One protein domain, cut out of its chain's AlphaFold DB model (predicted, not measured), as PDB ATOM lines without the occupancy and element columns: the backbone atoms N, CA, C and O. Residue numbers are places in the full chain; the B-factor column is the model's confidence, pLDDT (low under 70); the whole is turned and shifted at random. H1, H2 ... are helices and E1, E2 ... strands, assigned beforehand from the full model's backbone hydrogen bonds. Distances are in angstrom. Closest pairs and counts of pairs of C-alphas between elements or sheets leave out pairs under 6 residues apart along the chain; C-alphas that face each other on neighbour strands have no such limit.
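AT A GLANCE: This is residues 5 to 172 of the 178 residues of an uncharacterized protein of Peptoniphilus indolicus ATCC 29427 (UniProt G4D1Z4). A strongly twisted sheet of four strands makes one side of the domain and the long helix H1 the opposite side, with the small strand pair E4 and E7 and the unnamed residues 95 to 106 in the middle between them. H4 and H6 pack together toward one end, with H5 beyond them, and H3 links H4 to H1 by touching both; the stretch 5 to 16 and E3 lie toward the other end, where residues 55 to 60 stick out. The printed part has 168 residues, with six named helices and seven named strands in the order E1 E2 E3 H1 H2 E4 H3 H4 H5 H6 E5 E6 E7. The larger sheet runs E2 E1 E5 E6, all antiparallel, and the class is mixed, helices and strands. The whole is compact, with a radius of gyration of the C-alphas of 18.0 A and spans of 52 by 40 by 32 A.

IN THESE COORDINATES: E1, residues 17 to 26, begins at C-alpha 17 (198.341, 123.521, 156.310) and is 27.2 A long. E2, residues 31 to 41, is 22.5 A long and bends by 88 degrees at residue 35. E3 is residues 51 to 53. H1, residues 61 to 78, is 26.0 A long and begins at (195.505, 115.715, 126.935). H2 is residues 80 to 83, E4 92 to 94 and H3 107 to 110. H4, residues 114 to 129, is 21.9 A long. H5 is residues 131 to 134 and H6 145 to 148. E5, residues 154 to 160, is 19.3 A long; E6, residues 163 to 166, runs on into E7, residues 169 to 171, at 91 degrees. E7 ends at (203.223, 123.345, 139.026).

HOW THE PARTS SIT: The hairpin E1 and E2 has N 20 and O 38 at 2.8 A. E1 and E5 are antiparallel, with N 23 and O 157 at 2.8 A. The hairpin E5 and E6 has N 158 and O 165 at 2.9 A. H2 only grazes this sheet. E4 and E7 are antiparallel, with N 93 and O 170 at 2.9 A. The closest C-alphas of H1 and E4, Glu 72 and Lys 92, are 6.9 A apart. H1, with residues 71 to 78 alone, touches H3, closest at C-alphas 74 and 109, 6.1 A. H4 touches H3, C-alphas 108 and 117 at 5.5 A, and H6, C-alphas 119 and 146 at 5.0 A. H4 and H5 meet only through their link. E3 pairs with no named strand, but its residues 51 to 52 pair with residues 5 to 6. In H1 and H4 every O i to N i+4 pair is within hydrogen-bond range; H2, H3, H5 and H6 are too short for one.

THE WHOLE: The two C-alphas farthest apart, those of Glu 55 and Asn 136, are 56.9 A apart. The printed part has no cut, and the link from E4 to H3, 12 residues, is long. Mean pLDDT of the printed part is 91.1; residues 130 to 141 are under 70.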
ATOM      1  N   SER A   5     186.049 114.835 133.407       95.50
ATOM      2  CA  SER A   5     185.839 114.800 134.857       95.50
ATOM      3  C   SER A   5     187.172 114.851 135.580       95.50
ATOM      4  O   SER A   5     188.108 114.164 135.179       95.50
ATOM      5  N   ILE A   6     187.229 115.618 136.660       96.19
ATOM      6  CA  ILE A   6     188.373 115.682 137.567       96.19
ATOM      7  C   ILE A   6     187.858 115.199 138.921       96.19
ATOM      8  O   ILE A   6     186.815 115.684 139.366       96.19
ATOM      9  N   SER A   7     188.529 114.222 139.528       97.00
ATOM     10  CA  SER A   7     188.178 113.730 140.862       97.00
ATOM     11  C   SER A   7     188.425 114.798 141.928       97.00
ATOM     12  O   SER A   7     189.154 115.761 141.699       97.00
ATOM     13  N   ASP A   8     187.885 114.590 143.125       97.75
ATOM     14  CA  ASP A   8     188.455 115.226 144.311       97.75
ATOM     15  C   ASP A   8     189.856 114.645 144.586       97.75
ATOM     16  O   ASP A   8     190.202 113.566 144.086       97.75
ATOM     17  N   SER A   9     190.684 115.370 145.339       96.88
ATOM     18  CA  SER A   9     191.975 114.846 145.791       96.88
ATOM     19  C   SER A   9     191.800 113.893 146.965       96.88
ATOM     20  O   SER A   9     190.779 113.902 147.655       96.88
ATOM     21  N   GLU A  10     192.858 113.150 147.273       95.31
ATOM     22  CA  GLU A  10     192.989 112.552 148.598       95.31
ATOM     23  C   GLU A  10     193.014 113.644 149.689       95.31
ATOM     24  O   GLU A  10     193.392 114.797 149.414       95.31
ATOM     25  N   PRO A  11     192.587 113.317 150.922       96.44
ATOM     26  CA  PRO A  11     192.725 114.215 152.061       96.44
ATOM     27  C   PRO A  11     194.177 114.664 152.255       96.44
ATOM     28  O   PRO A  11     195.112 113.895 152.059       96.44
ATOM     29  N   ILE A  12     194.357 115.919 152.662       96.50
ATOM     30  CA  ILE A  12     195.674 116.510 152.911       96.50
ATOM     31  C   ILE A  12     195.914 116.543 154.417       96.50
ATOM     32  O   ILE A  12     195.058 117.023 155.164       96.50
ATOM     33  N   ASP A  13     197.089 116.091 154.853       96.88
ATOM     34  CA  ASP A  13     197.443 116.115 156.272       96.88
ATOM     35  C   ASP A  13     197.481 117.538 156.837       96.88
ATOM     36  O   ASP A  13     197.960 118.482 156.204       96.88
ATOM     37  N   ILE A  14     197.033 117.684 158.085       96.69
ATOM     38  CA  ILE A  14     196.945 118.980 158.776       96.69
ATOM     39  C   ILE A  14     198.318 119.665 158.874       96.69
ATOM     40  O   ILE A  14     198.411 120.888 158.795       96.69
ATOM     41  N   GLU A  15     199.405 118.898 158.972       97.00
ATOM     42  CA  GLU A  15     200.785 119.410 158.986       97.00
ATOM     43  C   GLU A  15     201.220 120.094 157.678       97.00
ATOM     44  O   GLU A  15     202.252 120.775 157.619       97.00
ATOM     45  N   ASN A  16     200.449 119.913 156.607       97.62
ATOM     46  CA  ASN A  16     200.648 120.585 155.331       97.62
ATOM     47  C   ASN A  16     199.870 121.901 155.235       97.62
ATOM     48  O   ASN A  16     200.012 122.608 154.239       97.62
ATOM     49  N   LEU A  17     199.098 122.275 156.260       96.88
ATOM     50  CA  LEU A  17     198.341 123.521 156.310       96.88
ATOM     51  C   LEU A  17     199.126 124.631 157.019       96.88
ATOM     52  O   LEU A  17     199.818 124.419 158.013       96.88
ATOM     53  N   ILE A  18     199.010 125.849 156.494       95.88
ATOM     54  CA  ILE A  18     199.642 127.064 157.013       95.88
ATOM     55  C   ILE A  18     198.665 128.239 157.003       95.88
ATOM     56  O   ILE A  18     197.764 128.325 156.171       95.88
ATOM     57  N   PHE A  19     198.916 129.221 157.869       95.00
ATOM     58  CA  PHE A  19     198.260 130.527 157.803       95.00
ATOM     59  C   PHE A  19     199.071 131.494 156.935       95.00
ATOM     60  O   PHE A  19     199.988 132.178 157.394       95.00
ATOM     61  N   ALA A  20     198.713 131.580 155.658       95.06
ATOM     62  CA  ALA A  20     199.341 132.465 154.688       95.06
ATOM     63  C   ALA A  20     198.779 133.894 154.791       95.06
ATOM     64  O   ALA A  20     197.611 134.154 154.480       95.06
ATOM     65  N   ARG A  21     199.622 134.853 155.196       95.31
ATOM     66  CA  ARG A  21     199.264 136.280 155.189       95.31
ATOM     67  C   ARG A  21     199.343 136.842 153.775       95.31
ATOM     68  O   ARG A  21     200.381 136.769 153.121       95.31
ATOM     69  N   LYS A  22     198.275 137.504 153.339       95.94
ATOM     70  CA  LYS A  22     198.234 138.162 152.032       95.94
ATOM     71  C   LYS A  22     199.127 139.407 151.992       95.94
ATOM     72  O   LYS A  22     198.989 140.324 152.809       95.94
ATOM     73  N   ILE A  23     199.967 139.474 150.966       96.19
ATOM     74  CA  ILE A  23     200.824 140.610 150.627       96.19
ATOM     75  C   ILE A  23     200.423 141.109 149.238       96.19
ATOM     76  O   ILE A  23     200.428 140.356 148.265       96.19
ATOM     77  N   ASP A  24     200.086 142.391 149.138       96.25
ATOM     78  CA  ASP A  24     199.840 143.046 147.854       96.25
ATOM     79  C   ASP A  24     201.111 143.773 147.411       96.25
ATOM     80  O   ASP A  24     201.532 144.731 148.062       96.25
ATOM     81  N   ARG A  25     201.706 143.346 146.290       95.75
ATOM     82  CA  ARG A  25     202.882 144.006 145.704       95.75
ATOM     83  C   ARG A  25     202.517 144.775 144.446       95.75
ATOM     84  O   ARG A  25     201.863 144.244 143.552       95.75
ATOM     85  N   ARG A  26     202.956 146.027 144.368       94.00
ATOM     86  CA  ARG A  26     202.744 146.927 143.228       94.00
ATOM     87  C   ARG A  26     203.852 146.787 142.180       94.00
ATOM     88  O   ARG A  26     204.883 146.167 142.423       94.00
ATOM     89  N   THR A  27     203.652 147.400 141.016       91.88
ATOM     90  CA  THR A  27     204.637 147.423 139.917       91.88
ATOM     91  C   THR A  27     205.936 148.160 140.265       91.88
ATOM     92  O   THR A  27     206.993 147.833 139.732       91.88
ATOM     93  N   ASP A  28     205.888 149.116 141.199       90.88
ATOM     94  CA  ASP A  28     207.065 149.808 141.746       90.88
ATOM     95  C   ASP A  28     207.818 148.977 142.805       90.88
ATOM     96  O   ASP A  28     208.831 149.423 143.333       90.88
ATOM     97  N   GLY A  29     207.340 147.766 143.114       91.81
ATOM     98  CA  GLY A  29     207.911 146.886 144.128       91.81
ATOM     99  C   GLY A  29     207.439 147.177 145.552       91.81
ATOM    100  O   GLY A  29     207.772 146.406 146.447       91.81
ATOM    101  N   LYS A  30     206.636 148.227 145.786       94.31
ATOM    102  CA  LYS A  30     206.097 148.505 147.124       94.31
ATOM    103  C   LYS A  30     205.123 147.413 147.540       94.31
ATOM    104  O   LYS A  30     204.213 147.047 146.789       94.31
ATOM    105  N   GLU A  31     205.297 146.944 148.764       95.81
ATOM    106  CA  GLU A  31     204.495 145.882 149.356       95.81
ATOM    107  C   GLU A  31     203.609 146.436 150.462       95.81
ATOM    108  O   GLU A  31     204.026 147.257 151.277       95.81
ATOM    109  N   LYS A  32     202.363 145.970 150.488       95.81
ATOM    110  CA  LYS A  32     201.426 146.214 151.575       95.81
ATOM    111  C   LYS A  32     201.056 144.880 152.195       95.81
ATOM    112  O   LYS A  32     200.401 144.055 151.558       95.81
ATOM    113  N   LEU A  33     201.436 144.691 153.454       93.81
ATOM    114  CA  LEU A  33     200.964 143.557 154.235       93.81
ATOM    115  C   LEU A  33     199.524 143.817 154.678       93.81
ATOM    116  O   LEU A  33     199.245 144.798 155.367       93.81
ATOM    117  N   LEU A  34     198.599 142.939 154.298       91.50
ATOM    118  CA  LEU A  34     197.197 143.060 154.692       91.50
ATOM    119  C   LEU A  34     196.941 142.252 155.972       91.50
ATOM    120  O   LEU A  34     197.561 141.202 156.148       91.50
ATOM    121  N   PRO A  35     196.050 142.697 156.876       93.12
ATOM    122  CA  PRO A  35     195.616 141.914 158.036       93.12
ATOM    123  C   PRO A  35     194.607 140.832 157.603       93.12
ATOM    124  O   PRO A  35     193.521 140.714 158.152       93.12
ATOM    125  N   VAL A  36     194.935 140.095 156.539       92.88
ATOM    126  CA  VAL A  36     194.102 139.037 155.966       92.88
ATOM    127  C   VAL A  36     194.967 137.798 155.854       92.88
ATOM    128  O   VAL A  36     195.972 137.799 155.137       92.88
ATOM    129  N   TYR A  37     194.553 136.756 156.558       94.19
ATOM    130  CA  TYR A  37     195.197 135.454 156.577       94.19
ATOM    131  C   TYR A  37     194.284 134.445 155.895       94.19
ATOM    132  O   TYR A  37     193.059 134.574 155.935       94.19
ATOM    133  N   ARG A  38     194.887 133.471 155.221       93.31
ATOM    134  CA  ARG A  38     194.183 132.337 154.633       93.31
ATOM    135  C   ARG A  38     194.827 131.063 155.125       93.31
ATOM    136  O   ARG A  38     196.050 130.957 155.083       93.31
ATOM    137  N   GLU A  39     194.002 130.117 155.532       94.69
ATOM    138  CA  GLU A  39     194.427 128.730 155.599       94.69
ATOM    139  C   GLU A  39     194.744 128.266 154.173       94.69
ATOM    140  O   GLU A  39     193.968 128.495 153.237       94.69
ATOM    141  N   ALA A  40     195.951 127.755 153.981       95.50
ATOM    142  CA  ALA A  40     196.484 127.372 152.685       95.50
ATOM    143  C   ALA A  40     197.412 126.174 152.845       95.50
ATOM    144  O   ALA A  40     197.986 125.966 153.908       95.50
ATOM    145  N   ILE A  41     197.603 125.424 151.767       96.81
ATOM    146  CA  ILE A  41     198.590 124.345 151.727       96.81
ATOM    147  C   ILE A  41     199.989 124.966 151.603       96.81
ATOM    148  O   ILE A  41     200.185 125.918 150.835       96.81
ATOM    149  N   LYS A  42     200.954 124.468 152.382       96.44
ATOM    150  CA  LYS A  42     202.349 124.920 152.323       96.44
ATOM    151  C   LYS A  42     202.974 124.569 150.962       96.44
ATOM    152  O   LYS A  42     202.530 123.629 150.305       96.44
ATOM    153  N   PRO A  43     203.989 125.320 150.502       96.50
ATOM    154  CA  PRO A  43     204.710 124.985 149.278       96.50
ATOM    155  C   PRO A  43     205.298 123.568 149.308       96.50
ATOM    156  O   PRO A  43     205.570 123.039 150.381       96.50
ATOM    157  N   GLU A  44     205.557 123.016 148.119       94.69
ATOM    158  CA  GLU A  44     206.245 121.723 147.930       94.69
ATOM    159  C   GLU A  44     205.454 120.500 148.433       94.69
ATOM    160  O   GLU A  44     206.026 119.451 148.708       94.69
ATOM    161  N   VAL A  45     204.124 120.617 148.494       96.81
ATOM    162  CA  VAL A  45     203.198 119.500 148.735       96.81
ATOM    163  C   VAL A  45     202.630 119.019 147.401       96.81
ATOM    164  O   VAL A  45     202.114 119.819 146.616       96.81
ATOM    165  N   GLU A  46     202.724 117.717 147.145       96.56
ATOM    166  CA  GLU A  46     202.108 117.078 145.984       96.56
ATOM    167  C   GLU A  46     200.660 116.694 146.300       96.56
ATOM    168  O   GLU A  46     200.371 116.139 147.356       96.56
ATOM    169  N   ILE A  47     199.746 117.003 145.378       97.06
ATOM    170  CA  ILE A  47     198.326 116.663 145.491       97.06
ATOM    171  C   ILE A  47     197.911 116.020 144.176       97.06
ATOM    172  O   ILE A  47     198.122 116.598 143.106       97.06
ATOM    173  N   LYS A  48     197.330 114.826 144.265       96.00
ATOM    174  CA  LYS A  48     196.960 114.013 143.108       96.00
ATOM    175  C   LYS A  48     195.468 114.116 142.831       96.00
ATOM    176  O   LYS A  48     194.653 114.157 143.748       96.00
ATOM    177  N   PHE A  49     195.146 114.151 141.545       97.06
ATOM    178  CA  PHE A  49     193.788 114.178 141.021       97.06
ATOM    179  C   PHE A  49     193.717 113.227 139.831       97.06
ATOM    180  O   PHE A  49     194.661 113.155 139.041       97.06
ATOM    181  N   THR A  50     192.590 112.546 139.663       96.50
ATOM    182  CA  THR A  50     192.320 111.725 138.482       96.50
ATOM    183  C   THR A  50     191.545 112.551 137.464       96.50
ATOM    184  O   THR A  50     190.437 113.013 137.737       96.50
ATOM    185  N   LEU A  51     192.129 112.733 136.282       95.94
ATOM    186  CA  LEU A  51     191.485 113.354 135.129       95.94
ATOM    187  C   LEU A  51     191.030 112.253 134.166       95.94
ATOM    188  O   LEU A  51     191.867 111.543 133.620       95.94
ATOM    189  N   ASN A  52     189.725 112.161 133.915       95.50
ATOM    190  CA  ASN A  52     189.182 111.321 132.848       95.50
ATOM    191  C   ASN A  52     188.760 112.198 131.671       95.50
ATOM    192  O   ASN A  52     188.009 113.166 131.848       95.50
ATOM    193  N   ILE A  53     189.223 111.824 130.480       95.25
ATOM    194  CA  ILE A  53     188.831 112.417 129.204       95.25
ATOM    195  C   ILE A  53     188.133 111.319 128.415       95.25
ATOM    196  O   ILE A  53     188.739 110.312 128.068       95.25
ATOM    197  N   ASP A  54     186.841 111.496 128.182       95.62
ATOM    198  CA  ASP A  54     186.059 110.567 127.379       95.62
ATOM    199  C   ASP A  54     186.339 110.802 125.889       95.62
ATOM    200  O   ASP A  54     186.526 111.941 125.467       95.62
ATOM    201  N   GLU A  55     186.330 109.740 125.084       93.69
ATOM    202  CA  GLU A  55     186.639 109.785 123.645       93.69
ATOM    203  C   GLU A  55     185.740 110.743 122.843       93.69
ATOM    204  O   GLU A  55     186.112 111.208 121.769       93.69
ATOM    205  N   ARG A  56     184.547 111.070 123.359       96.12
ATOM    206  CA  ARG A  56     183.632 112.053 122.754       96.12
ATOM    207  C   ARG A  56     184.078 113.498 122.978       96.12
ATOM    208  O   ARG A  56     183.489 114.411 122.393       96.12
ATOM    209  N   PHE A  57     185.048 113.739 123.860       95.94
ATOM    210  CA  PHE A  57     185.619 115.062 124.055       95.94
ATOM    211  C   PHE A  57     186.495 115.409 122.839       95.94
ATOM    212  O   PHE A  57     187.368 114.630 122.473       95.94
ATOM    213  N   PRO A  58     186.294 116.569 122.193       95.19
ATOM    214  CA  PRO A  58     186.975 116.893 120.937       95.19
ATOM    215  C   PRO A  58     188.470 117.217 121.087       95.19
ATOM    216  O   PRO A  58     189.119 117.510 120.088       95.19
ATOM    217  N   TYR A  59     188.998 117.209 122.312       95.38
ATOM    218  CA  TYR A  59     190.376 117.568 122.630       95.38
ATOM    219  C   TYR A  59     191.029 116.447 123.433       95.38
ATOM    220  O   TYR A  59     190.385 115.818 124.271       95.38
ATOM    221  N   ASN A  60     192.314 116.217 123.214       94.25
ATOM    222  CA  ASN A  60     193.099 115.261 123.983       94.25
ATOM    223  C   ASN A  60     193.882 115.961 125.112       94.25
ATOM    224  O   ASN A  60     193.758 117.164 125.358       94.25
ATOM    225  N   ILE A  61     194.698 115.191 125.832       95.19
ATOM    226  CA  ILE A  61     195.505 115.715 126.935       95.19
ATOM    227  C   ILE A  61     196.563 116.738 126.489       95.19
ATOM    228  O   ILE A  61     196.853 117.676 127.232       95.19
ATOM    229  N   GLU A  62     197.120 116.601 125.285       96.00
ATOM    230  CA  GLU A  62     198.109 117.539 124.747       96.00
ATOM    231  C   GLU A  62     197.469 118.882 124.384       96.00
ATOM    232  O   GLU A  62     198.029 119.929 124.710       96.00
ATOM    233  N   ASP A  63     196.250 118.874 123.840       96.75
ATOM    234  CA  ASP A  63     195.477 120.099 123.600       96.75
ATOM    235  C   ASP A  63     195.219 120.865 124.909       96.75
ATOM    236  O   ASP A  63     195.342 122.091 124.969       96.75
ATOM    237  N   ILE A  64     194.897 120.149 125.996       95.75
ATOM    238  CA  ILE A  64     194.696 120.748 127.324       95.75
ATOM    239  C   ILE A  64     196.005 121.350 127.853       95.75
ATOM    240  O   ILE A  64     195.999 122.474 128.365       95.75
ATOM    241  N   LYS A  65     197.128 120.630 127.737       96.31
ATOM    242  CA  LYS A  65     198.449 121.129 128.152       96.31
ATOM    243  C   LYS A  65     198.830 122.396 127.390       96.31
ATOM    244  O   LYS A  65     199.269 123.362 128.019       96.31
ATOM    245  N   GLU A  66     198.625 122.421 126.074       96.62
ATOM    246  CA  GLU A  66     198.920 123.599 125.257       96.62
ATOM    247  C   GLU A  66     197.995 124.767 125.621       96.62
ATOM    248  O   GLU A  66     198.479 125.874 125.841       96.62
ATOM    249  N   ALA A  67     196.698 124.528 125.839       95.62
ATOM    250  CA  ALA A  67     195.771 125.569 126.291       95.62
ATOM    251  C   ALA A  67     196.181 126.191 127.641       95.62
ATOM    252  O   ALA A  67     196.097 127.410 127.821       95.62
ATOM    253  N   ILE A  68     196.658 125.381 128.597       96.06
ATOM    254  CA  ILE A  68     197.188 125.880 129.879       96.06
ATOM    255  C   ILE A  68     198.425 126.752 129.639       96.06
ATOM    256  O   ILE A  68     198.530 127.846 130.199       96.06
ATOM    257  N   LYS A  69     199.352 126.285 128.800       95.50
ATOM    258  CA  LYS A  69     200.601 126.982 128.481       95.50
ATOM    259  C   LYS A  69     200.356 128.304 127.757       95.50
ATOM    260  O   LYS A  69     200.967 129.312 128.111       95.50
ATOM    261  N   GLU A  70     199.452 128.335 126.781       94.75
ATOM    262  CA  GLU A  70     199.053 129.562 126.091       94.75
ATOM    263  C   GLU A  70     198.434 130.566 127.067       94.75
ATOM    264  O   GLU A  70     198.839 131.734 127.096       94.75
ATOM    265  N   PHE A  71     197.509 130.101 127.916       95.75
ATOM    266  CA  PHE A  71     196.875 130.941 128.926       95.75
ATOM    267  C   PHE A  71     197.907 131.552 129.882       95.75
ATOM    268  O   PHE A  71     197.884 132.761 130.135       95.75
ATOM    269  N   GLU A  72     198.824 130.731 130.402       94.50
ATOM    270  CA  GLU A  72     199.903 131.166 131.294       94.50
ATOM    271  C   GLU A  72     200.812 132.179 130.599       94.50
ATOM    272  O   GLU A  72     201.040 133.256 131.146       94.50
ATOM    273  N   SER A  73     201.233 131.901 129.363       93.88
ATOM    274  CA  SER A  73     202.131 132.767 128.596       93.88
ATOM    275  C   SER A  73     201.530 134.159 128.381       93.88
ATOM    276  O   SER A  73     202.194 135.177 128.593       93.88
ATOM    277  N   VAL A  74     200.242 134.240 128.037       95.19
ATOM    278  CA  VAL A  74     199.561 135.530 127.863       95.19
ATOM    279  C   VAL A  74     199.404 136.269 129.192       95.19
ATOM    280  O   VAL A  74     199.629 137.485 129.246       95.19
ATOM    281  N   VAL A  75     199.034 135.569 130.271       94.62
ATOM    282  CA  VAL A  75     198.948 136.165 131.615       94.62
ATOM    283  C   VAL A  75     200.322 136.657 132.069       94.62
ATOM    284  O   VAL A  75     200.429 137.758 132.621       94.62
ATOM    285  N   TYR A  76     201.383 135.908 131.782       95.25
ATOM    286  CA  TYR A  76     202.744 136.313 132.080       95.25
ATOM    287  C   TYR A  76     203.105 137.609 131.350       95.25
ATOM    288  O   TYR A  76     203.445 138.617 131.979       95.25
ATOM    289  N   GLU A  77     202.946 137.614 130.027       94.94
ATOM    290  CA  GLU A  77     203.361 138.718 129.166       94.94
ATOM    291  C   GLU A  77     202.578 140.009 129.416       94.94
ATOM    292  O   GLU A  77     203.150 141.109 129.478       94.94
ATOM    293  N   LYS A  78     201.255 139.897 129.567       95.56
ATOM    294  CA  LYS A  78     200.381 141.066 129.715       95.56
ATOM    295  C   LYS A  78     200.292 141.547 131.158       95.56
ATOM    296  O   LYS A  78     200.159 142.756 131.353       95.56
ATOM    297  N   PHE A  79     200.430 140.663 132.152       95.56
ATOM    298  CA  PHE A  79     200.226 140.996 133.565       95.56
ATOM    299  C   PHE A  79     201.457 140.751 134.455       95.56
ATOM    300  O   PHE A  79     201.978 141.724 135.008       95.56
ATOM    301  N   ILE A  80     201.941 139.513 134.605       95.19
ATOM    302  CA  ILE A  80     202.929 139.157 135.652       95.19
ATOM    303  C   ILE A  80     204.269 139.877 135.446       95.19
ATOM    304  O   ILE A  80     204.838 140.411 136.402       95.19
ATOM    305  N   ARG A  81     204.746 139.980 134.199       94.62
ATOM    306  CA  ARG A  81     206.030 140.616 133.857       94.62
ATOM    307  C   ARG A  81     206.141 142.062 134.357       94.62
ATOM    308  O   ARG A  81     207.227 142.507 134.722       94.62
ATOM    309  N   ASN A  82     205.020 142.782 134.473       94.81
ATOM    310  CA  ASN A  82     204.997 144.158 134.993       94.81
ATOM    311  C   ASN A  82     205.366 144.251 136.494       94.81
ATOM    312  O   ASN A  82     205.601 145.348 136.998       94.81
ATOM    313  N   PHE A  83     205.427 143.124 137.213       94.75
ATOM    314  CA  PHE A  83     205.780 143.037 138.636       94.75
ATOM    315  C   PHE A  83     207.201 142.514 138.884       94.75
ATOM    316  O   PHE A  83     207.502 142.129 140.019       94.75
ATOM    317  N   LYS A  84     208.061 142.494 137.852       91.56
ATOM    318  CA  LYS A  84     209.465 142.039 137.923       91.56
ATOM    319  C   LYS A  84     209.606 140.602 138.451       91.56
ATOM    320  O   LYS A  84     210.528 140.296 139.200       91.56
ATOM    321  N   ILE A  85     208.655 139.738 138.097       91.75
ATOM    322  CA  ILE A  85     208.715 138.297 138.370       91.75
ATOM    323  C   ILE A  85     209.291 137.603 137.139       91.75
ATOM    324  O   ILE A  85     208.878 137.881 136.009       91.75
ATOM    325  N   SER A  86     210.262 136.720 137.361       90.38
ATOM    326  CA  SER A  86     210.838 135.900 136.301       90.38
ATOM    327  C   SER A  86     209.821 134.889 135.785       90.38
ATOM    328  O   SER A  86     209.019 134.349 136.550       90.38
ATOM    329  N   LYS A  87     209.859 134.633 134.474       88.94
ATOM    330  CA  LYS A  87     209.062 133.564 133.876       88.94
ATOM    331  C   LYS A  87     209.474 132.230 134.493       88.94
ATOM    332  O   LYS A  87     210.650 132.025 134.794       88.94
ATOM    333  N   LYS A  88     208.502 131.354 134.718       87.25
ATOM    334  CA  LYS A  88     208.745 129.980 135.160       87.25
ATOM    335  C   LYS A  88     208.770 129.071 133.934       87.25
ATOM    336  O   LYS A  88     208.029 129.319 132.990       87.25
ATOM    337  N   GLU A  89     209.639 128.067 133.946       83.56
ATOM    338  CA  GLU A  89     209.800 127.148 132.811       83.56
ATOM    339  C   GLU A  89     208.768 126.016 132.842       83.56
ATOM    340  O   GLU A  89     208.192 125.690 131.808       83.56
ATOM    341  N   ASP A  90     208.479 125.460 134.024       89.25
ATOM    342  CA  ASP A  90     207.481 124.392 134.139       89.25
ATOM    343  C   ASP A  90     206.061 124.906 133.894       89.25
ATOM    344  O   ASP A  90     205.737 126.050 134.220       89.25
ATOM    345  N   LEU A  91     205.175 124.007 133.457       91.69
ATOM    346  CA  LEU A  91     203.750 124.284 133.312       91.69
ATOM    347  C   LEU A  91     203.144 124.710 134.659       91.69
ATOM    348  O   LEU A  91     203.144 123.947 135.633       91.69
ATOM    349  N   LYS A  92     202.645 125.950 134.720       93.00
ATOM    350  CA  LYS A  92     202.062 126.534 135.930       93.00
ATOM    351  C   LYS A  92     200.569 126.778 135.786       93.00
ATOM    352  O   LYS A  92     200.080 127.166 134.730       93.00
ATOM    353  N   ILE A  93     199.865 126.636 136.904       95.56
ATOM    354  CA  ILE A  93     198.454 126.993 137.046       95.56
ATOM    355  C   ILE A  93     198.238 127.813 138.316       95.56
ATOM    356  O   ILE A  93     198.991 127.709 139.283       95.56
ATOM    357  N   TYR A  94     197.179 128.619 138.316       95.75
ATOM    358  CA  TYR A  94     196.745 129.382 139.481       95.75
ATOM    359  C   TYR A  94     195.433 128.822 140.031       95.75
ATOM    360  O   TYR A  94     194.385 128.925 139.388       95.75
ATOM    361  N   ILE A  95     195.465 128.297 141.253       95.06
ATOM    362  CA  ILE A  95     194.312 127.675 141.912       95.06
ATOM    363  C   ILE A  95     193.917 128.383 143.212       95.06
ATOM    364  O   ILE A  95     194.713 129.039 143.878       95.06
ATOM    365  N   GLY A  96     192.639 128.269 143.577       93.31
ATOM    366  CA  GLY A  96     192.082 128.884 144.788       93.31
ATOM    367  C   GLY A  96     191.580 130.322 144.608       93.31
ATOM    368  O   GLY A  96     191.716 130.936 143.552       93.31
ATOM    369  N   GLY A  97     190.930 130.866 145.641       85.69
ATOM    370  CA  GLY A  97     190.262 132.179 145.589       85.69
ATOM    371  C   GLY A  97     191.162 133.390 145.883       85.69
ATOM    372  O   GLY A  97     190.668 134.510 145.991       85.69
ATOM    373  N   GLY A  98     192.461 133.179 146.119       86.19
ATOM    374  CA  GLY A  98     193.415 134.220 146.542       86.19
ATOM    375  C   GLY A  98     194.312 134.762 145.429       86.19
ATOM    376  O   GLY A  98     195.087 135.681 145.671       86.19
ATOM    377  N   VAL A  99     194.190 134.207 144.224       93.06
ATOM    378  CA  VAL A  99     195.166 134.328 143.127       93.06
ATOM    379  C   VAL A  99     195.052 135.607 142.290       93.06
ATOM    380  O   VAL A  99     195.962 135.952 141.540       93.06
ATOM    381  N   GLY A 100     193.948 136.345 142.429       92.06
ATOM    382  CA  GLY A 100     193.690 137.572 141.673       92.06
ATOM    383  C   GLY A 100     192.770 137.386 140.463       92.06
ATOM    384  O   GLY A 100     192.281 136.299 140.177       92.06
ATOM    385  N   TYR A 101     192.480 138.501 139.794       94.50
ATOM    386  CA  TYR A 101     191.504 138.593 138.702       94.50
ATOM    387  C   TYR A 101     191.998 137.921 137.413       94.50
ATOM    388  O   TYR A 101     191.253 137.214 136.737       94.50
ATOM    389  N   GLN A 102     193.268 138.138 137.079       93.38
ATOM    390  CA  GLN A 102     193.895 137.706 135.832       93.38
ATOM    391  C   GLN A 102     193.922 136.183 135.662       93.38
ATOM    392  O   GLN A 102     193.880 135.693 134.545       93.38
ATOM    393  N   SER A 103     193.962 135.437 136.766       93.25
ATOM    394  CA  SER A 103     193.985 133.971 136.788       93.25
ATOM    395  C   SER A 103     192.591 133.344 136.845       93.25
ATOM    396  O   SER A 103     192.463 132.125 136.807       93.25
ATOM    397  N   LYS A 104     191.539 134.162 136.947       93.62
ATOM    398  CA  LYS A 104     190.134 133.726 137.002       93.62
ATOM    399  C   LYS A 104     189.304 134.244 135.831       93.62
ATOM    400  O   LYS A 104     188.096 134.033 135.801       93.62
ATOM    401  N   THR A 105     189.925 134.957 134.896       95.06
ATOM    402  CA  THR A 105     189.239 135.580 133.764       95.06
ATOM    403  C   THR A 105     190.064 135.454 132.493       95.06
ATOM    404  O   THR A 105     191.290 135.395 132.531       95.06
ATOM    405  N   SER A 106     189.384 135.470 131.348       94.94
ATOM    406  CA  SER A 106     190.022 135.291 130.039       94.94
ATOM    407  C   SER A 106     190.182 136.595 129.255       94.94
ATOM    408  O   SER A 106     190.587 136.554 128.103       94.94
ATOM    409  N   VAL A 107     189.903 137.769 129.839       95.94
ATOM    410  CA  VAL A 107     189.917 139.053 129.096       95.94
ATOM    411  C   VAL A 107     191.282 139.333 128.459       95.94
ATOM    412  O   VAL A 107     191.353 139.742 127.302       95.94
ATOM    413  N   TYR A 108     192.372 139.069 129.185       95.44
ATOM    414  CA  TYR A 108     193.725 139.209 128.642       95.44
ATOM    415  C   TYR A 108     194.031 138.207 127.524       95.44
ATOM    416  O   TYR A 108     194.779 138.543 126.606       95.44
ATOM    417  N   ASN A 109     193.436 137.018 127.581       94.81
ATOM    418  CA  ASN A 109     193.592 135.963 126.582       94.81
ATOM    419  C   ASN A 109     192.790 136.248 125.306       94.81
ATOM    420  O   ASN A 109     193.313 136.108 124.208       94.81
ATOM    421  N   LEU A 110     191.563 136.748 125.441       96.00
ATOM    422  CA  LEU A 110     190.656 136.998 124.315       96.00
ATOM    423  C   LEU A 110     191.050 138.211 123.462       96.00
ATOM    424  O   LEU A 110     190.682 138.296 122.293       96.00
ATOM    425  N   ILE A 111     191.779 139.175 124.028       95.88
ATOM    426  CA  ILE A 111     192.074 140.448 123.365       95.88
ATOM    427  C   ILE A 111     193.569 140.545 123.095       95.88
ATOM    428  O   ILE A 111     194.364 140.727 124.020       95.88
ATOM    429  N   ARG A 112     193.956 140.460 121.815       92.69
ATOM    430  CA  ARG A 112     195.364 140.469 121.378       92.69
ATOM    431  C   ARG A 112     196.122 141.702 121.879       92.69
ATOM    432  O   ARG A 112     197.175 141.555 122.494       92.69
ATOM    433  N   ASP A 113     195.553 142.891 121.699       95.94
ATOM    434  CA  ASP A 113     196.188 144.150 122.096       95.94
ATOM    435  C   ASP A 113     196.241 144.322 123.632       95.94
ATOM    436  O   ASP A 113     195.221 144.312 124.337       95.94
ATOM    437  N   LYS A 114     197.455 144.503 124.174       94.31
ATOM    438  CA  LYS A 114     197.692 144.671 125.620       94.31
ATOM    439  C   LYS A 114     197.046 145.945 126.176       94.31
ATOM    440  O   LYS A 114     196.546 145.939 127.302       94.31
ATOM    441  N   LYS A 115     197.057 147.047 125.428       94.69
ATOM    442  CA  LYS A 115     196.527 148.340 125.882       94.69
ATOM    443  C   LYS A 115     195.001 148.298 125.949       94.69
ATOM    444  O   LYS A 115     194.429 148.727 126.950       94.69
ATOM    445  N   ILE A 116     194.354 147.729 124.931       96.00
ATOM    446  CA  ILE A 116     192.898 147.543 124.871       96.00
ATOM    447  C   ILE A 116     192.439 146.591 125.979       96.00
ATOM    448  O   ILE A 116     191.557 146.956 126.758       96.00
ATOM    449  N   SER A 117     193.068 145.418 126.109       96.44
ATOM    450  CA  SER A 117     192.741 144.460 127.180       96.44
ATOM    451  C   SER A 117     192.891 145.085 128.569       96.44
ATOM    452  O   SER A 117     191.972 145.007 129.380       96.44
ATOM    453  N   THR A 118     193.991 145.798 128.824       95.25
ATOM    454  CA  THR A 118     194.213 146.483 130.107       95.25
ATOM    455  C   THR A 118     193.165 147.564 130.379       95.25
ATOM    456  O   THR A 118     192.686 147.669 131.507       95.25
ATOM    457  N   LYS A 119     192.769 148.346 129.365       95.25
ATOM    458  CA  LYS A 119     191.706 149.360 129.483       95.25
ATOM    459  C   LYS A 119     190.353 148.736 129.819       95.25
ATOM    460  O   LYS A 119     189.628 149.273 130.653       95.25
ATOM    461  N   ILE A 120     190.023 147.598 129.215       95.31
ATOM    462  CA  ILE A 120     188.781 146.874 129.509       95.31
ATOM    463  C   ILE A 120     188.806 146.311 130.929       95.31
ATOM    464  O   ILE A 120     187.859 146.530 131.675       95.31
ATOM    465  N   VAL A 121     189.899 145.660 131.342       95.38
ATOM    466  CA  VAL A 121     190.044 145.156 132.719       95.38
ATOM    467  C   VAL A 121     189.939 146.293 133.737       95.38
ATOM    468  O   VAL A 121     189.224 146.174 134.727       95.38
ATOM    469  N   SER A 122     190.602 147.416 133.471       93.19
ATOM    470  CA  SER A 122     190.535 148.639 134.274       93.19
ATOM    471  C   SER A 122     189.095 149.134 134.456       93.19
ATOM    472  O   SER A 122     188.697 149.361 135.594       93.19
ATOM    473  N   ARG A 123     188.289 149.185 133.387       92.06
ATOM    474  CA  ARG A 123     186.857 149.531 133.457       92.06
ATOM    475  C   ARG A 123     186.025 148.508 134.227       92.06
ATOM    476  O   ARG A 123     185.271 148.897 135.104       92.06
ATOM    477  N   ILE A 124     186.204 147.211 133.961       93.12
ATOM    478  CA  ILE A 124     185.484 146.139 134.673       93.12
ATOM    479  C   ILE A 124     185.718 146.243 136.183       93.12
ATOM    480  O   ILE A 124     184.784 146.127 136.972       93.12
ATOM    481  N   LEU A 125     186.971 146.443 136.597       91.50
ATOM    482  CA  LEU A 125     187.317 146.567 138.009       91.50
ATOM    483  C   LEU A 125     186.780 147.867 138.612       91.50
ATOM    484  O   LEU A 125     186.304 147.844 139.742       91.50
ATOM    485  N   ASP A 126     186.824 148.973 137.870       88.38
ATOM    486  CA  ASP A 126     186.232 150.243 138.295       88.38
ATOM    487  C   ASP A 126     184.726 150.085 138.539       88.38
ATOM    488  O   ASP A 126     184.262 150.340 139.644       88.38
ATOM    489  N   ASP A 127     183.988 149.514 137.587       87.12
ATOM    490  CA  ASP A 127     182.545 149.277 137.703       87.12
ATOM    491  C   ASP A 127     182.188 148.357 138.880       87.12
ATOM    492  O   ASP A 127     181.188 148.570 139.569       87.12
ATOM    493  N   LYS A 128     183.002 147.325 139.142       85.81
ATOM    494  CA  LYS A 128     182.757 146.366 140.233       85.81
ATOM    495  C   LYS A 128     183.138 146.896 141.612       85.81
ATOM    496  O   LYS A 128     182.503 146.511 142.594       85.81
ATOM    497  N   PHE A 129     184.176 147.726 141.705       80.25
ATOM    498  CA  PHE A 129     184.745 148.172 142.981       80.25
ATOM    499  C   PHE A 129     184.525 149.660 143.281       80.25
ATOM    500  O   PHE A 129     184.906 150.106 144.366       80.25
ATOM    501  N   ASN A 130     183.841 150.413 142.411       69.88
ATOM    502  CA  ASN A 130     183.354 151.772 142.677       69.88
ATOM    503  C   ASN A 130     182.202 151.796 143.696       69.88
ATOM    504  O   ASN A 130     181.116 152.328 143.464       69.88
ATOM    505  N   TYR A 131     182.465 151.296 144.901       55.19
ATOM    506  CA  TYR A 131     181.594 151.466 146.063       55.19
ATOM    507  C   TYR A 131     181.404 152.946 146.438       55.19
ATOM    508  O   TYR A 131     180.408 153.296 147.067       55.19
ATOM    509  N   LYS A 132     182.314 153.838 146.024       52.38
ATOM    510  CA  LYS A 132     182.281 155.264 146.378       52.38
ATOM    511  C   LYS A 132     181.202 156.094 145.670       52.38
ATOM    512  O   LYS A 132     180.864 157.162 146.174       52.38
ATOM    513  N   LYS A 133     180.528 155.554 144.646       49.66
ATOM    514  CA  LYS A 133     179.284 156.151 144.123       49.66
ATOM    515  C   LYS A 133     178.141 156.161 145.154       49.66
ATOM    516  O   LYS A 133     177.187 156.903 144.973       49.66
ATOM    517  N   ARG A 134     178.237 155.382 146.246       49.44
ATOM    518  CA  ARG A 134     177.275 155.413 147.364       49.44
ATOM    519  C   ARG A 134     177.535 156.523 148.398       49.44
ATOM    520  O   ARG A 134     176.622 156.826 149.149       49.44
ATOM    521  N   ASN A 135     178.722 157.149 148.413       51.16
ATOM    522  CA  ASN A 135     179.136 158.119 149.446       51.16
ATOM    523  C   ASN A 135     179.638 159.469 148.871       51.16
ATOM    524  O   ASN A 135     180.473 160.116 149.491       51.16
ATOM    525  N   ASN A 136     179.172 159.895 147.688       54.88
ATOM    526  CA  ASN A 136     179.537 161.169 147.029       54.88
ATOM    527  C   ASN A 136     181.025 161.386 146.674       54.88
ATOM    528  O   ASN A 136     181.384 162.456 146.187       54.88
ATOM    529  N   ASP A 137     181.887 160.377 146.809       54.38
ATOM    530  CA  ASP A 137     183.246 160.423 146.266       54.38
ATOM    531  C   ASP A 137     183.239 159.904 144.816       54.38
ATOM    532  O   ASP A 137     183.202 158.701 144.553       54.38
ATOM    533  N   THR A 138     183.311 160.809 143.844       53.22
ATOM    534  CA  THR A 138     183.234 160.519 142.397       53.22
ATOM    535  C   THR A 138     184.538 160.013 141.773       53.22
ATOM    536  O   THR A 138     184.695 160.016 140.553       53.22
ATOM    537  N   LYS A 139     185.518 159.591 142.579       57.09
ATOM    538  CA  LYS A 139     186.835 159.223 142.051       57.09
ATOM    539  C   LYS A 139     186.811 157.798 141.504       57.09
ATOM    540  O   LYS A 139     186.780 156.856 142.290       57.09
ATOM    541  N   ASN A 140     186.911 157.659 140.184       62.06
ATOM    542  CA  ASN A 140     187.115 156.380 139.503       62.06
ATOM    543  C   ASN A 140     188.507 155.829 139.866       62.06
ATOM    544  O   ASN A 140     189.540 156.273 139.357       62.06
ATOM    545  N   ILE A 141     188.558 154.933 140.857       69.38
ATOM    546  CA  ILE A 141     189.811 154.474 141.488       69.38
ATOM    547  C   ILE A 141     190.657 153.646 140.511       69.38
ATOM    548  O   ILE A 141     191.895 153.643 140.616       69.38
ATOM    549  N   HIS A 142     189.987 152.948 139.593       77.56
ATOM    550  CA  HIS A 142     190.566 151.962 138.694       77.56
ATOM    551  C   HIS A 142     190.469 152.342 137.218       77.56
ATOM    552  O   HIS A 142     191.222 151.753 136.445       77.56
ATOM    553  N   GLU A 143     189.636 153.310 136.811       74.06
ATOM    554  CA  GLU A 143     189.469 153.716 135.397       74.06
ATOM    555  C   GLU A 143     190.785 154.132 134.728       74.06
ATOM    556  O   GLU A 143     190.978 153.909 133.537       74.06
ATOM    557  N   ASP A 144     191.717 154.691 135.494       78.62
ATOM    558  CA  ASP A 144     193.002 155.170 134.985       78.62
ATOM    559  C   ASP A 144     194.158 154.187 135.207       78.62
ATOM    560  O   ASP A 144     195.318 154.503 134.929       78.62
ATOM    561  N   ASP A 145     193.876 152.968 135.672       82.06
ATOM    562  CA  ASP A 145     194.909 151.952 135.894       82.06
ATOM    563  C   ASP A 145     195.614 151.568 134.590       82.06
ATOM    564  O   ASP A 145     196.832 151.378 134.583       82.06
ATOM    565  N   TRP A 146     194.900 151.576 133.462       82.81
ATOM    566  CA  TRP A 146     195.503 151.299 132.156       82.81
ATOM    567  C   TRP A 146     196.568 152.317 131.738       82.81
ATOM    568  O   TRP A 146     197.505 151.944 131.032       82.81
ATOM    569  N   LYS A 147     196.496 153.571 132.217       85.56
ATOM    570  CA  LYS A 147     197.540 154.585 131.975       85.56
ATOM    571  C   LYS A 147     198.871 154.199 132.630       85.56
ATOM    572  O   LYS A 147     199.919 154.680 132.219       85.56
ATOM    573  N   LYS A 148     198.840 153.302 133.622       83.81
ATOM    574  CA  LYS A 148     200.020 152.753 134.312       83.81
ATOM    575  C   LYS A 148     200.525 151.445 133.693       83.81
ATOM    576  O   LYS A 148     201.432 150.828 134.245       83.81
ATOM    577  N   GLY A 149     199.941 151.013 132.574       89.25
ATOM    578  CA  GLY A 149     200.413 149.884 131.769       89.25
ATOM    579  C   GLY A 149     199.939 148.492 132.208       89.25
ATOM    580  O   GLY A 149     200.190 147.534 131.477       89.25
ATOM    581  N   VAL A 150     199.244 148.359 133.347       93.69
ATOM    582  CA  VAL A 150     198.690 147.077 133.832       93.69
ATOM    583  C   VAL A 150     197.466 147.284 134.733       93.69
ATOM    584  O   VAL A 150     197.381 148.273 135.461       93.69
ATOM    585  N   SER A 151     196.529 146.333 134.713       93.88
ATOM    586  CA  SER A 151     195.377 146.291 135.614       93.88
ATOM    587  C   SER A 151     194.970 144.835 135.907       93.88
ATOM    588  O   SER A 151     194.882 144.051 134.970       93.88
ATOM    589  N   PRO A 152     194.702 144.424 137.161       93.50
ATOM    590  CA  PRO A 152     194.912 145.162 138.408       93.50
ATOM    591  C   PRO A 152     196.359 145.643 138.618       93.50
ATOM    592  O   PRO A 152     197.303 145.136 138.023       93.50
ATOM    593  N   ARG A 153     196.562 146.606 139.524       91.88
ATOM    594  CA  ARG A 153     197.900 147.178 139.811       91.88
ATOM    595  C   ARG A 153     198.704 146.444 140.886       91.88
ATOM    596  O   ARG A 153     199.698 146.981 141.376       91.88
ATOM    597  N   VAL A 154     198.242 145.273 141.315       93.56
ATOM    598  CA  VAL A 154     198.851 144.512 142.408       93.56
ATOM    599  C   VAL A 154     198.850 143.022 142.111       93.56
ATOM    600  O   VAL A 154     197.820 142.474 141.722       93.56
ATOM    601  N   ILE A 155     199.977 142.373 142.378       95.81
ATOM    602  CA  ILE A 155     200.100 140.917 142.420       95.81
ATOM    603  C   ILE A 155     199.962 140.414 143.859       95.81
ATOM    604  O   ILE A 155     200.237 141.156 144.809       95.81
ATOM    605  N   LYS A 156     199.461 139.185 144.019       96.25
ATOM    606  CA  LYS A 156     199.118 138.585 145.315       96.25
ATOM    607  C   LYS A 156     200.214 137.623 145.741       96.25
ATOM    608  O   LYS A 156     200.438 136.618 145.074       96.25
ATOM    609  N   LEU A 157     200.882 137.941 146.842       96.25
ATOM    610  CA  LEU A 157     201.996 137.170 147.379       96.25
ATOM    611  C   LEU A 157     201.714 136.721 148.817       96.25
ATOM    612  O   LEU A 157     200.828 137.253 149.488       96.25
ATOM    613  N   THR A 158     202.505 135.769 149.291       96.06
ATOM    614  CA  THR A 158     202.615 135.377 150.699       96.06
ATOM    615  C   THR A 158     204.078 135.105 151.040       96.06
ATOM    616  O   THR A 158     204.896 134.878 150.146       96.06
ATOM    617  N   ASN A 159     204.403 135.115 152.331       95.19
ATOM    618  CA  ASN A 159     205.693 134.656 152.833       95.19
ATOM    619  C   ASN A 159     205.538 133.280 153.483       95.19
ATOM    620  O   ASN A 159     204.599 133.061 154.246       95.19
ATOM    621  N   TYR A 160     206.487 132.391 153.214       95.44
ATOM    622  CA  TYR A 160     206.653 131.117 153.910       95.44
ATOM    623  C   TYR A 160     208.151 130.838 154.051       95.44
ATOM    624  O   TYR A 160     208.889 130.981 153.076       95.44
ATOM    625  N   ASN A 161     208.622 130.521 155.261       93.50
ATOM    626  CA  ASN A 161     210.044 130.290 155.566       93.50
ATOM    627  C   ASN A 161     210.991 131.347 154.960       93.50
ATOM    628  O   ASN A 161     211.957 131.022 154.271       93.50
ATOM    629  N   ASN A 162     210.683 132.632 155.180       92.50
ATOM    630  CA  ASN A 162     211.440 133.790 154.671       92.50
ATOM    631  C   ASN A 162     211.553 133.892 153.137       92.50
ATOM    632  O   ASN A 162     212.315 134.712 152.626       92.50
ATOM    633  N   ARG A 163     210.768 133.111 152.389       94.94
ATOM    634  CA  ARG A 163     210.678 133.173 150.927       94.94
ATOM    635  C   ARG A 163     209.314 133.702 150.498       94.94
ATOM    636  O   ARG A 163     208.297 133.440 151.140       94.94
ATOM    637  N   LYS A 164     209.305 134.460 149.400       94.44
ATOM    638  CA  LYS A 164     208.092 135.010 148.784       94.44
ATOM    639  C   LYS A 164     207.537 134.038 147.758       94.44
ATOM    640  O   LYS A 164     208.266 133.601 146.871       94.44
ATOM    641  N   PHE A 165     206.238 133.795 147.837       95.31
ATOM    642  CA  PHE A 165     205.502 132.959 146.897       95.31
ATOM    643  C   PHE A 165     204.330 133.732 146.310       95.31
ATOM    644  O   PHE A 165     203.681 134.517 147.003       95.31
ATOM    645  N   GLU A 166     204.048 133.503 145.032       96.00
ATOM    646  CA  GLU A 166     202.790 133.914 144.415       96.00
ATOM    647  C   GLU A 166     201.662 133.055 144.989       96.00
ATOM    648  O   GLU A 166     201.762 131.828 145.032       96.00
ATOM    649  N   MET A 167     200.596 133.687 145.487       95.50
ATOM    650  CA  MET A 167     199.508 132.937 146.117       95.50
ATOM    651  C   MET A 167     198.829 132.035 145.087       95.50
ATOM    652  O   MET A 167     198.418 132.520 144.034       95.50
ATOM    653  N   GLY A 168     198.673 130.754 145.431       95.69
ATOM    654  CA  GLY A 168     197.972 129.744 144.633       95.69
ATOM    655  C   GLY A 168     198.649 129.363 143.316       95.69
ATOM    656  O   GLY A 168     198.002 128.729 142.488       95.69
ATOM    657  N   LEU A 169     199.908 129.757 143.106       95.94
ATOM    658  CA  LEU A 169     200.715 129.284 141.986       95.94
ATOM    659  C   LEU A 169     201.174 127.845 142.249       95.94
ATOM    660  O   LEU A 169     201.864 127.588 143.234       95.94
ATOM    661  N   CYS A 170     200.847 126.936 141.336       96.44
ATOM    662  CA  CYS A 170     201.223 125.528 141.399       96.44
ATOM    663  C   CYS A 170     201.895 125.101 140.093       96.44
ATOM    664  O   CYS A 170     201.553 125.595 139.018       96.44
ATOM    665  N   SER A 171     202.842 124.168 140.176       96.19
ATOM    666  CA  SER A 171     203.223 123.345 139.026       96.19
ATOM    667  C   SER A 171     202.187 122.253 138.811       96.19
ATOM    668  O   SER A 171     201.659 121.723 139.787       96.19
ATOM    669  N   ILE A 172     201.945 121.887 137.558       96.19
ATOM    670  CA  ILE A 172     201.111 120.738 137.205       96.19
ATOM    671  C   ILE A 172     201.899 119.766 136.327       96.19
ATOM    672  O   ILE A 172     202.676 120.178 135.465       96.19
TER     673      ILE A 172